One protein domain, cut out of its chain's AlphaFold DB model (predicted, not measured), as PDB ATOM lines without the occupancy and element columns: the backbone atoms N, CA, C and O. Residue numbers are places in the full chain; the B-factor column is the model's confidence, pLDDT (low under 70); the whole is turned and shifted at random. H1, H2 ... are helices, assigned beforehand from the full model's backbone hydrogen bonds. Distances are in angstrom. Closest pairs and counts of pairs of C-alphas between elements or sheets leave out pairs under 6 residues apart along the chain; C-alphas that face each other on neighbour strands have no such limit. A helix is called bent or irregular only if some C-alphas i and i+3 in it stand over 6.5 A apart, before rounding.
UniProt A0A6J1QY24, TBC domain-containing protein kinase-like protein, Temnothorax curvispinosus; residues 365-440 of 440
ATOM      1  N   TRP A 365     -14.141  40.663  -7.984       60.19
ATOM      2  CA  TRP A 365     -14.969  39.518  -7.610       60.19
ATOM      3  C   TRP A 365     -14.244  38.711  -6.537       60.19
ATOM      4  O   TRP A 365     -13.156  38.193  -6.771       60.19
ATOM      5  N   LEU A 366     -14.861  38.581  -5.366       51.53
ATOM      6  CA  LEU A 366     -14.458  37.620  -4.342       51.53
ATOM      7  C   LEU A 366     -15.219  36.310  -4.590       51.53
ATOM      8  O   LEU A 366     -16.149  35.987  -3.855       51.53
ATOM      9  N   THR A 367     -14.896  35.576  -5.660       49.69
ATOM     10  CA  THR A 367     -15.540  34.283  -5.947       49.69
ATOM     11  C   THR A 367     -14.534  33.142  -6.025       49.69
ATOM     12  O   THR A 367     -13.457  33.258  -6.594       49.69
ATOM     13  N   ASN A 368     -14.922  32.001  -5.447       41.69
ATOM     14  CA  ASN A 368     -14.132  30.764  -5.402       41.69
ATOM     15  C   ASN A 368     -14.323  29.891  -6.665       41.69
ATOM     16  O   ASN A 368     -13.799  28.785  -6.758       41.69
ATOM     17  N   GLN A 369     -15.131  30.357  -7.623       46.56
ATOM     18  CA  GLN A 369     -15.414  29.681  -8.886       46.56
ATOM     19  C   GLN A 369     -15.047  30.626 -10.029       46.56
ATOM     20  O   GLN A 369     -15.669  31.673 -10.186       46.56
ATOM     21  N   MET A 370     -14.064  30.232 -10.843       48.03
ATOM     22  CA  MET A 370     -13.602  30.966 -12.032       48.03
ATOM     23  C   MET A 370     -14.600  30.917 -13.203       48.03
ATOM     24  O   MET A 370     -14.210  30.994 -14.364       48.03
ATOM     25  N   ARG A 371     -15.900  30.755 -12.932       48.22
ATOM     26  CA  ARG A 371     -16.919  30.974 -13.955       48.22
ATOM     27  C   ARG A 371     -17.174  32.468 -14.007       48.22
ATOM     28  O   ARG A 371     -17.660  33.043 -13.036       48.22
ATOM     29  N   VAL A 372     -16.841  33.080 -15.140       47.91
ATOM     30  CA  VAL A 372     -17.272  34.435 -15.476       47.91
ATOM     31  C   VAL A 372     -18.794  34.386 -15.623       47.91
ATOM     32  O   VAL A 372     -19.317  34.246 -16.723       47.91
ATOM     33  N   GLN A 373     -19.533  34.473 -14.514       45.44
ATOM     34  CA  GLN A 373     -20.884  35.007 -14.583       45.44
ATOM     35  C   GLN A 373     -20.692  36.472 -14.954       45.44
ATOM     36  O   GLN A 373     -20.520  37.339 -14.097       45.44
ATOM     37  N   ALA A 374     -20.667  36.753 -16.260       48.56
ATOM     38  CA  ALA A 374     -21.015  38.082 -16.729       48.56
ATOM     39  C   ALA A 374     -22.300  38.472 -15.985       48.56
ATOM     40  O   ALA A 374     -23.103  37.599 -15.666       48.56
ATOM     41  N   GLN A 375     -22.509  39.741 -15.654       51.72
ATOM     42  CA  GLN A 375     -23.848  40.175 -15.257       51.72
ATOM     43  C   GLN A 375     -24.796  39.838 -16.424       51.72
ATOM     44  O   GLN A 375     -24.897  40.590 -17.397       51.72
ATOM     45  N   GLU A 376     -25.387  38.641 -16.354       47.19
ATOM     46  CA  GLU A 376     -26.029  37.912 -17.454       47.19
ATOM     47  C   GLU A 376     -27.316  38.621 -17.889       47.19
ATOM     48  O   GLU A 376     -27.778  38.445 -19.012       47.19
ATOM     49  N   ASP A 377     -27.831  39.542 -17.076       48.47
ATOM     50  CA  ASP A 377     -29.126  40.168 -17.333       48.47
ATOM     51  C   ASP A 377     -29.053  41.526 -18.057       48.47
ATOM     52  O   ASP A 377     -30.039  41.941 -18.660       48.47
ATOM     53  N   LEU A 378     -27.899  42.214 -18.082       50.53
ATOM     54  CA  LEU A 378     -27.767  43.543 -18.725       50.53
ATOM     55  C   LEU A 378     -27.070  43.507 -20.096       50.53
ATOM     56  O   LEU A 378     -27.313  44.367 -20.939       50.53
ATOM     57  N   THR A 379     -26.231  42.499 -20.361       52.53
ATOM     58  CA  THR A 379     -25.393  42.434 -21.578       52.53
ATOM     59  C   THR A 379     -25.935  41.525 -22.680       52.53
ATOM     60  O   THR A 379     -25.492  41.636 -23.822       52.53
ATOM     61  N   ASN A 380     -26.923  40.669 -22.407       54.25
ATOM     62  CA  ASN A 380     -27.369  39.657 -23.372       54.25
ATOM     63  C   ASN A 380     -27.970  40.239 -24.665       54.25
ATOM     64  O   ASN A 380     -27.700  39.718 -25.745       54.25
ATOM     65  N   ALA A 381     -28.710  41.353 -24.596       59.50
ATOM     66  CA  ALA A 381     -29.222  42.023 -25.797       59.50
ATOM     67  C   ALA A 381     -28.109  42.742 -26.584       59.50
ATOM     68  O   ALA A 381     -28.059  42.660 -27.810       59.50
ATOM     69  N   ALA A 382     -27.180  43.406 -25.885       62.41
ATOM     70  CA  ALA A 382     -26.071  44.124 -26.511       62.41
ATOM     71  C   ALA A 382     -25.056  43.172 -27.162       62.41
ATOM     72  O   ALA A 382     -24.569  43.461 -28.250       62.41
ATOM     73  N   CYS A 383     -24.782  42.012 -26.554       63.38
ATOM     74  CA  CYS A 383     -23.881  40.977 -27.075       63.38
ATOM     75  C   CYS A 383     -24.338  40.381 -28.417       63.38
ATOM     76  O   CYS A 383     -23.498  39.909 -29.181       63.38
ATOM     77  N   GLN A 384     -25.640  40.427 -28.721       72.50
ATOM     78  CA  GLN A 384     -26.199  39.984 -30.005       72.50
ATOM     79  C   GLN A 384     -26.044  41.030 -31.119       72.50
ATOM     80  O   GLN A 384     -26.247  40.718 -32.293       72.50
ATOM     81  N   LEU A 385     -25.678  42.270 -30.778       81.81
ATOM     82  CA  LEU A 385     -25.467  43.324 -31.760       81.81
ATOM     83  C   LEU A 385     -24.131  43.127 -32.503       81.81
ATOM     84  O   LEU A 385     -23.140  42.664 -31.920       81.81
ATOM     85  N   PRO A 386     -24.055  43.535 -33.784       85.81
ATOM     86  CA  PRO A 386     -22.802  43.577 -34.530       85.81
ATOM     87  C   PRO A 386     -21.684  44.285 -33.754       85.81
ATOM     88  O   PRO A 386     -21.926  45.293 -33.087       85.81
ATOM     89  N   LEU A 387     -20.445  43.794 -33.886       84.94
ATOM     90  CA  LEU A 387     -19.276  44.305 -33.151       84.94
ATOM     91  C   LEU A 387     -19.131  45.831 -33.257       84.94
ATOM     92  O   LEU A 387     -18.907  46.492 -32.254       84.94
ATOM     93  N   ILE A 388     -19.366  46.405 -34.440       86.25
ATOM     94  CA  ILE A 388     -19.267  47.856 -34.670       86.25
ATOM     95  C   ILE A 388     -20.239  48.692 -33.820       86.25
ATOM     96  O   ILE A 388     -19.970  49.860 -33.542       86.25
ATOM     97  N   ILE A 389     -21.381  48.118 -33.430       84.44
ATOM     98  CA  ILE A 389     -22.357  48.772 -32.554       84.44
ATOM     99  C   ILE A 389     -21.886  48.647 -31.104       84.44
ATOM    100  O   ILE A 389     -21.861  49.640 -30.383       84.44
ATOM    101  N   ARG A 390     -21.423  47.453 -30.714       85.56
ATOM    102  CA  ARG A 390     -20.871  47.174 -29.381       85.56
ATOM    103  C   ARG A 390     -19.634  48.021 -29.062       85.56
ATOM    104  O   ARG A 390     -19.509  48.534 -27.957       85.56
ATOM    105  N   GLU A 391     -18.748  48.238 -30.031       86.88
ATOM    106  CA  GLU A 391     -17.556  49.093 -29.886       86.88
ATOM    107  C   GLU A 391     -17.885  50.582 -29.681       86.88
ATOM    108  O   GLU A 391     -17.027  51.342 -29.233       86.88
ATOM    109  N   ARG A 392     -19.113  51.015 -29.997       87.69
ATOM    110  CA  ARG A 392     -19.575  52.402 -29.815       87.69
ATOM    111  C   ARG A 392     -20.406  52.609 -28.551       87.69
ATOM    112  O   ARG A 392     -20.657  53.755 -28.177       87.69
ATOM    113  N   ASP A 393     -20.838  51.530 -27.913       88.25
ATOM    114  CA  ASP A 393     -21.653  51.582 -26.709       88.25
ATOM    115  C   ASP A 393     -20.773  51.825 -25.474       88.25
ATOM    116  O   ASP A 393     -19.851  51.068 -25.170       88.25
ATOM    117  N   THR A 394     -21.045  52.922 -24.767       87.44
ATOM    118  CA  THR A 394     -20.228  53.366 -23.631       87.44
ATOM    119  C   THR A 394     -20.340  52.422 -22.430       87.44
ATOM    120  O   THR A 394     -19.336  52.165 -21.768       87.44
ATOM    121  N   GLU A 395     -21.535  51.906 -22.140       85.62
ATOM    122  CA  GLU A 395     -21.786  51.045 -20.979       85.62
ATOM    123  C   GLU A 395     -21.245  49.633 -21.223       85.62
ATOM    124  O   GLU A 395     -20.546  49.068 -20.379       85.62
ATOM    125  N   TYR A 396     -21.481  49.085 -22.412       85.88
ATOM    126  CA  TYR A 396     -20.912  47.807 -22.811       85.88
ATOM    127  C   TYR A 396     -19.378  47.842 -22.736       85.88
ATOM    128  O   TYR A 396     -18.779  46.996 -22.068       85.88
ATOM    129  N   GLN A 397     -18.727  48.847 -23.342       88.06
ATOM    130  CA  GLN A 397     -17.264  48.970 -23.299       88.06
ATOM    131  C   GLN A 397     -16.736  49.168 -21.878       88.06
ATOM    132  O   GLN A 397     -15.683  48.630 -21.531       88.06
ATOM    133  N   PHE A 398     -17.483  49.872 -21.026       86.56
ATOM    134  CA  PHE A 398     -17.160  49.981 -19.611       86.56
ATOM    135  C   PHE A 398     -17.086  48.602 -18.938       86.56
ATOM    136  O   PHE A 398     -16.050  48.270 -18.359       86.56
ATOM    137  N   TYR A 399     -18.122  47.765 -19.063       83.06
ATOM    138  CA  TYR A 399     -18.112  46.424 -18.465       83.06
ATOM    139  C   TYR A 399     -16.996  45.542 -19.032       83.06
ATOM    140  O   TYR A 399     -16.344  44.824 -18.271       83.06
ATOM    141  N   ARG A 400     -16.724  45.625 -20.342       86.94
ATOM    142  CA  ARG A 400     -15.604  44.907 -20.974       86.94
ATOM    143  C   ARG A 400     -14.259  45.322 -20.382       86.94
ATOM    144  O   ARG A 400     -13.451  44.456 -20.058       86.94
ATOM    145  N   LEU A 401     -14.022  46.622 -20.198       87.00
ATOM    146  CA  LEU A 401     -12.797  47.112 -19.565       87.00
ATOM    147  C   LEU A 401     -12.667  46.594 -18.135       87.00
ATOM    148  O   LEU A 401     -11.569  46.275 -17.697       87.00
ATOM    149  N   VAL A 402     -13.763  46.559 -17.369       82.12
ATOM    150  CA  VAL A 402     -13.710  46.087 -15.974       82.12
ATOM    151  C   VAL A 402     -13.378  44.596 -15.957       82.12
ATOM    152  O   VAL A 402     -12.556  44.146 -15.163       82.12
ATOM    153  N   LEU A 403     -14.002  43.829 -16.849       83.56
ATOM    154  CA  LEU A 403     -13.748  42.404 -16.992       83.56
ATOM    155  C   LEU A 403     -12.274  42.121 -17.301       83.56
ATOM    156  O   LEU A 403     -11.651  41.349 -16.579       83.56
ATOM    157  N   PHE A 404     -11.701  42.760 -18.323       86.50
ATOM    158  CA  PHE A 404     -10.308  42.504 -18.689       86.50
ATOM    159  C   PHE A 404      -9.312  42.985 -17.642       86.50
ATOM    160  O   PHE A 404      -8.333  42.290 -17.412       86.50
ATOM    161  N   ASP A 405      -9.558  44.113 -16.978       83.31
ATOM    162  CA  ASP A 405      -8.710  44.563 -15.870       83.31
ATOM    163  C   ASP A 405      -8.645  43.501 -14.755       83.31
ATOM    164  O   ASP A 405      -7.561  43.112 -14.328       83.31
ATOM    165  N   ARG A 406      -9.791  42.915 -14.379       80.62
ATOM    166  CA  ARG A 406      -9.855  41.808 -13.407       80.62
ATOM    167  C   ARG A 406      -9.124  40.560 -13.891       80.62
ATOM    168  O   ARG A 406      -8.360  39.962 -13.137       80.62
ATOM    169  N   LEU A 407      -9.375  40.149 -15.133       84.38
ATOM    170  CA  LEU A 407      -8.755  38.952 -15.690       84.38
ATOM    171  C   LEU A 407      -7.234  39.116 -15.772       84.38
ATOM    172  O   LEU A 407      -6.513  38.213 -15.369       84.38
ATOM    173  N   LEU A 408      -6.743  40.271 -16.219       86.38
ATOM    174  CA  LEU A 408      -5.312  40.549 -16.340       86.38
ATOM    175  C   LEU A 408      -4.609  40.620 -14.979       86.38
ATOM    176  O   LEU A 408      -3.481  40.153 -14.868       86.38
ATOM    177  N   GLN A 409      -5.263  41.139 -13.935       82.62
ATOM    178  CA  GLN A 409      -4.698  41.162 -12.577       82.62
ATOM    179  C   GLN A 409      -4.489  39.757 -11.985       82.62
ATOM    180  O   GLN A 409      -3.589  39.568 -11.171       82.62
ATOM    181  N   ALA A 410      -5.304  38.778 -12.390       82.00
ATOM    182  CA  ALA A 410      -5.214  37.389 -11.936       82.00
ATOM    183  C   ALA A 410      -4.498  36.454 -12.936       82.00
ATOM    184  O   ALA A 410      -4.431  35.243 -12.715       82.00
ATOM    185  N   TYR A 411      -3.948  36.990 -14.029       83.50
ATOM    186  CA  TYR A 411      -3.112  36.229 -14.957       83.50
ATOM    187  C   TYR A 411      -1.853  35.710 -14.224       83.50
ATOM    188  O   TYR A 411      -1.259  36.466 -13.452       83.50
ATOM    189  N   PRO A 412      -1.419  34.446 -14.418       89.31
ATOM    190  CA  PRO A 412      -1.800  33.512 -15.486       89.31
ATOM    191  C   PRO A 412      -3.015  32.611 -15.203       89.31
ATOM    192  O   PRO A 412      -3.428  31.871 -16.090       89.31
ATOM    193  N   LEU A 413      -3.624  32.663 -14.012       86.62
ATOM    194  CA  LEU A 413      -4.706  31.739 -13.620       86.62
ATOM    195  C   LEU A 413      -5.966  31.874 -14.493       86.62
ATOM    196  O   LEU A 413      -6.730  30.928 -14.652       86.62
ATOM    197  N   THR A 414      -6.179  33.054 -15.063       86.25
ATOM    198  CA  THR A 414      -7.350  33.440 -15.862       86.25
ATOM    199  C   THR A 414      -7.150  33.291 -17.372       86.25
ATOM    200  O   THR A 414      -7.985  33.775 -18.136       86.25
ATOM    201  N   GLN A 415      -6.073  32.646 -17.833       87.00
ATOM    202  CA  GLN A 415      -5.724  32.578 -19.258       87.00
ATOM    203  C   GLN A 415      -6.867  32.042 -20.141       87.00
ATOM    204  O   GLN A 415      -7.172  32.647 -21.168       87.00
ATOM    205  N   GLU A 416      -7.542  30.963 -19.732       87.31
ATOM    206  CA  GLU A 416      -8.673  30.391 -20.483       87.31
ATOM    207  C   GLU A 416      -9.836  31.385 -20.616       87.31
ATOM    208  O   GLU A 416     -10.344  31.612 -21.713       87.31
ATOM    209  N   ALA A 417     -10.192  32.068 -19.526       86.69
ATOM    210  CA  ALA A 417     -11.236  33.090 -19.534       86.69
ATOM    211  C   ALA A 417     -10.852  34.304 -20.400       86.69
ATOM    212  O   ALA A 417     -11.704  34.863 -21.088       86.69
ATOM    213  N   ILE A 418      -9.571  34.702 -20.419       89.25
ATOM    214  CA  ILE A 418      -9.083  35.754 -21.324       89.25
ATOM    215  C   ILE A 418      -9.284  35.331 -22.779       89.25
ATOM    216  O   ILE A 418      -9.756  36.146 -23.569       89.25
ATOM    217  N   ILE A 419      -8.976  34.079 -23.134       89.31
ATOM    218  CA  ILE A 419      -9.180  33.548 -24.489       89.31
ATOM    219  C   ILE A 419     -10.666  33.592 -24.860       89.31
ATOM    220  O   ILE A 419     -11.013  34.143 -25.905       89.31
ATOM    221  N   GLU A 420     -11.553  33.056 -24.021       87.88
ATOM    222  CA  GLU A 420     -12.999  33.028 -24.288       87.88
ATOM    223  C   GLU A 420     -13.583  34.433 -24.476       87.88
ATOM    224  O   GLU A 420     -14.336  34.697 -25.417       87.88
ATOM    225  N   GLU A 421     -13.209  35.363 -23.602       87.94
ATOM    226  CA  GLU A 421     -13.709  36.728 -23.651       87.94
ATOM    227  C   GLU A 421     -13.089  37.520 -24.810       87.94
ATOM    228  O   GLU A 421     -13.792  38.306 -25.447       87.94
ATOM    229  N   ALA A 422     -11.820  37.286 -25.154       90.38
ATOM    230  CA  ALA A 422     -11.149  37.922 -26.289       90.38
ATOM    231  C   ALA A 422     -11.830  37.628 -27.636       90.38
ATOM    232  O   ALA A 422     -11.879  38.511 -28.492       90.38
ATOM    233  N   HIS A 423     -12.427  36.442 -27.807       88.19
ATOM    234  CA  HIS A 423     -13.205  36.106 -29.008       88.19
ATOM    235  C   HIS A 423     -14.466  36.970 -29.173       88.19
ATOM    236  O   HIS A 423     -14.958  37.132 -30.290       88.19
ATOM    237  N   LYS A 424     -15.010  37.521 -28.078       87.75
ATOM    238  CA  LYS A 424     -16.241  38.324 -28.113       87.75
ATOM    239  C   LYS A 424     -15.970  39.762 -28.541       87.75
ATOM    240  O   LYS A 424     -16.683  40.270 -29.411       87.75
ATOM    241  N   ASP A 425     -15.031  40.422 -27.862       88.69
ATOM    242  CA  ASP A 425     -14.563  41.794 -28.119       88.69
ATOM    243  C   ASP A 425     -13.435  42.170 -27.140       88.69
ATOM    244  O   ASP A 425     -13.545  41.884 -25.950       88.69
ATOM    245  N   ILE A 426     -12.404  42.882 -27.592       91.12
ATOM    246  CA  ILE A 426     -11.346  43.424 -26.730       91.12
ATOM    247  C   ILE A 426     -11.368  44.956 -26.825       91.12
ATOM    248  O   ILE A 426     -11.055  45.493 -27.899       91.12
ATOM    249  N   PRO A 427     -11.652  45.679 -25.724       91.31
ATOM    250  CA  PRO A 427     -11.624  47.136 -25.723       91.31
ATOM    251  C   PRO A 427     -10.242  47.671 -26.117       91.31
ATOM    252  O   PRO A 427      -9.233  47.165 -25.612       91.31
ATOM    253  N   PRO A 428     -10.158  48.713 -26.963       91.62
ATOM    254  CA  PRO A 428      -8.893  49.269 -27.435       91.62
ATOM    255  C   PRO A 428      -7.831  49.536 -26.352       91.62
ATOM    256  O   PRO A 428      -6.692  49.131 -26.586       91.62
ATOM    257  N   PRO A 429      -8.154  50.122 -25.174       90.31
ATOM    258  CA  PRO A 429      -7.147  50.415 -24.146       90.31
ATOM    259  C   PRO A 429      -6.415  49.181 -23.604       90.31
ATOM    260  O   PRO A 429      -5.239  49.261 -23.262       90.31
ATOM    261  N   VAL A 430      -7.078  48.021 -23.560       90.75
ATOM    262  CA  VAL A 430      -6.515  46.789 -22.980       90.75
ATOM    263  C   VAL A 430      -5.992  45.810 -24.030       90.75
ATOM    264  O   VAL A 430      -5.389  44.805 -23.664       90.75
ATOM    265  N   ARG A 431      -6.155  46.098 -25.333       92.31
ATOM    266  CA  ARG A 431      -5.731  45.196 -26.425       92.31
ATOM    267  C   ARG A 431      -4.284  44.748 -26.285       92.31
ATOM    268  O   ARG A 431      -4.025  43.558 -26.391       92.31
ATOM    269  N   GLY A 432      -3.358  45.672 -26.030       90.81
ATOM    270  CA  GLY A 432      -1.935  45.341 -25.905       90.81
ATOM    271  C   GLY A 432      -1.651  44.348 -24.774       90.81
ATOM    272  O   GLY A 432      -0.976  43.349 -24.995       90.81
ATOM    273  N   ALA A 433      -2.220  44.586 -23.590       90.75
ATOM    274  CA  ALA A 433      -2.041  43.714 -22.429       90.75
ATOM    275  C   ALA A 433      -2.717  42.347 -22.614       90.75
ATOM    276  O   ALA A 433      -2.140  41.325 -22.260       90.75
ATOM    277  N   VAL A 434      -3.910  42.319 -23.219       93.19
ATOM    278  CA  VAL A 434      -4.610  41.070 -23.553       93.19
ATOM    279  C   VAL A 434      -3.815  40.260 -24.572       93.19
ATOM    280  O   VAL A 434      -3.614  39.069 -24.366       93.19
ATOM    281  N   TRP A 435      -3.303  40.886 -25.634       93.31
ATOM    282  CA  TRP A 435      -2.457  40.198 -26.612       93.31
ATOM    283  C   TRP A 435      -1.173  39.654 -25.991       93.31
ATOM    284  O   TRP A 435      -0.813  38.522 -26.290       93.31
ATOM    285  N   ALA A 436      -0.518  40.412 -25.109       92.25
ATOM    286  CA  ALA A 436       0.640  39.916 -24.370       92.25
ATOM    287  C   ALA A 436       0.275  38.670 -23.543       92.25
ATOM    288  O   ALA A 436       0.896  37.630 -23.698       92.25
ATOM    289  N   ALA A 437      -0.810  38.721 -22.763       90.75
ATOM    290  CA  ALA A 437      -1.273  37.574 -21.976       90.75
ATOM    291  C   ALA A 437      -1.611  36.333 -22.832       90.75
ATOM    292  O   ALA A 437      -1.398  35.199 -22.396       90.75
ATOM    293  N   LEU A 438      -2.143  36.539 -24.043       89.44
ATOM    294  CA  LEU A 438      -2.482  35.468 -24.986       89.44
ATOM    295  C   LEU A 438      -1.252  34.831 -25.644       89.44
ATOM    296  O   LEU A 438      -1.285  33.640 -25.949       89.44
ATOM    297  N   LEU A 439      -0.201  35.614 -25.897       89.50
ATOM    298  CA  LEU A 439       1.015  35.149 -26.568       89.50
ATOM    299  C   LEU A 439       2.015  34.476 -25.613       89.50
ATOM    300  O   LEU A 439       2.865  33.724 -26.093       89.50
ATOM    301  N   GLY A 440       1.876  34.697 -24.300       78.88
ATOM    302  CA  GLY A 440       2.852  34.279 -23.286       78.88
ATOM    303  C   GLY A 440       4.029  35.240 -23.230       78.88
ATOM    304  O   GLY A 440       5.146  34.750 -22.952       78.88
TER     305      GLY A 440
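AT A GLANCE: This is residues 365 to 440 of the 440 residues of the protein "TBC domain-containing protein kinase-like protein" of Temnothorax curvispinosus (UniProt A0A6J1QY24). The long helix H3, with H4 and H5 folded back and forth beside its second half, makes a small three-helix core whose centres form a triangle. H1 and the short H2 sit near the other end of H3, where it begins, and residues 365 to 375, with no named element, run past the side of the core away from H5. The printed part has 76 residues with five named helices, H1 to H5 in chain order, and no named strand; the class is all helix. It is compact, with a radius of gyration of the C-alphas of 12.2 A, and spans 31 by 27 by 16 A.

IN THESE COORDINATES: H3, residues 394 to 409, is 22.6 A long and begins at C-alpha 394 (-20.228, 53.366, -23.631). H5, residues 428 to 439, is 17.3 A long and ends at C-alpha 439 (1.015, 35.149, -26.568). H4 is residues 415 to 422, 10.4 A. H1, residues 376 to 383, is 10.3 A, and H2, residues 387 to 390, is 5.0 A. H1 and H5 are irregular: C-alphas 378 and 381 are 7.4 A apart, C-alphas 429 and 432 7.5 A.

HOW THE PARTS SIT: H3 touches H4 with residues 404 to 408 alone, closest at the C-alphas of Leu 407 and Ile 418, 6.5 A; this helical hairpin has a shallow tilt of 15 degrees, opposite ways. H3 touches H5 with residues 401 to 408 alone, closest at the C-alphas of Phe 404 and Val 430, 7.2 A, the same way at a shallow tilt of 33 degrees, only just short of steep. H4 and H5, also a helical hairpin, touch at a steep tilt of 40 degrees, opposite ways, with residues 434 to 438 of H5 alone; the closest C-alphas are those of Ile 419 and Leu 438, 7.0 A. With two of these three tilts shallow, the helix packing is mostly aligned, but only just. H1 is close to H3 but not clearly touching, at 7.1 A between the C-alphas of Thr 379 and Tyr 396. H2 is close to H3 but not clearly touching, at 6.6 A between the C-alphas of Arg 390 and Tyr 396. H1 and H2 are each apart from H4 and H5. Each O i to N i+4 pair is within hydrogen-bond range in H3 and H4, against 6 of 8 in H5 and 1 of 4 in H1, which has 1 of 5 O i to N i+3 pairs within range; H2 is too short for an O i to N i+4 pair.

THE WHOLE: The two C-alphas farthest apart, of Asn 368 and Ile 388, are 34.3 A apart. The printed part has no cut, and the four links between helices are tight. Residues 365 to 383 have pLDDT under 70.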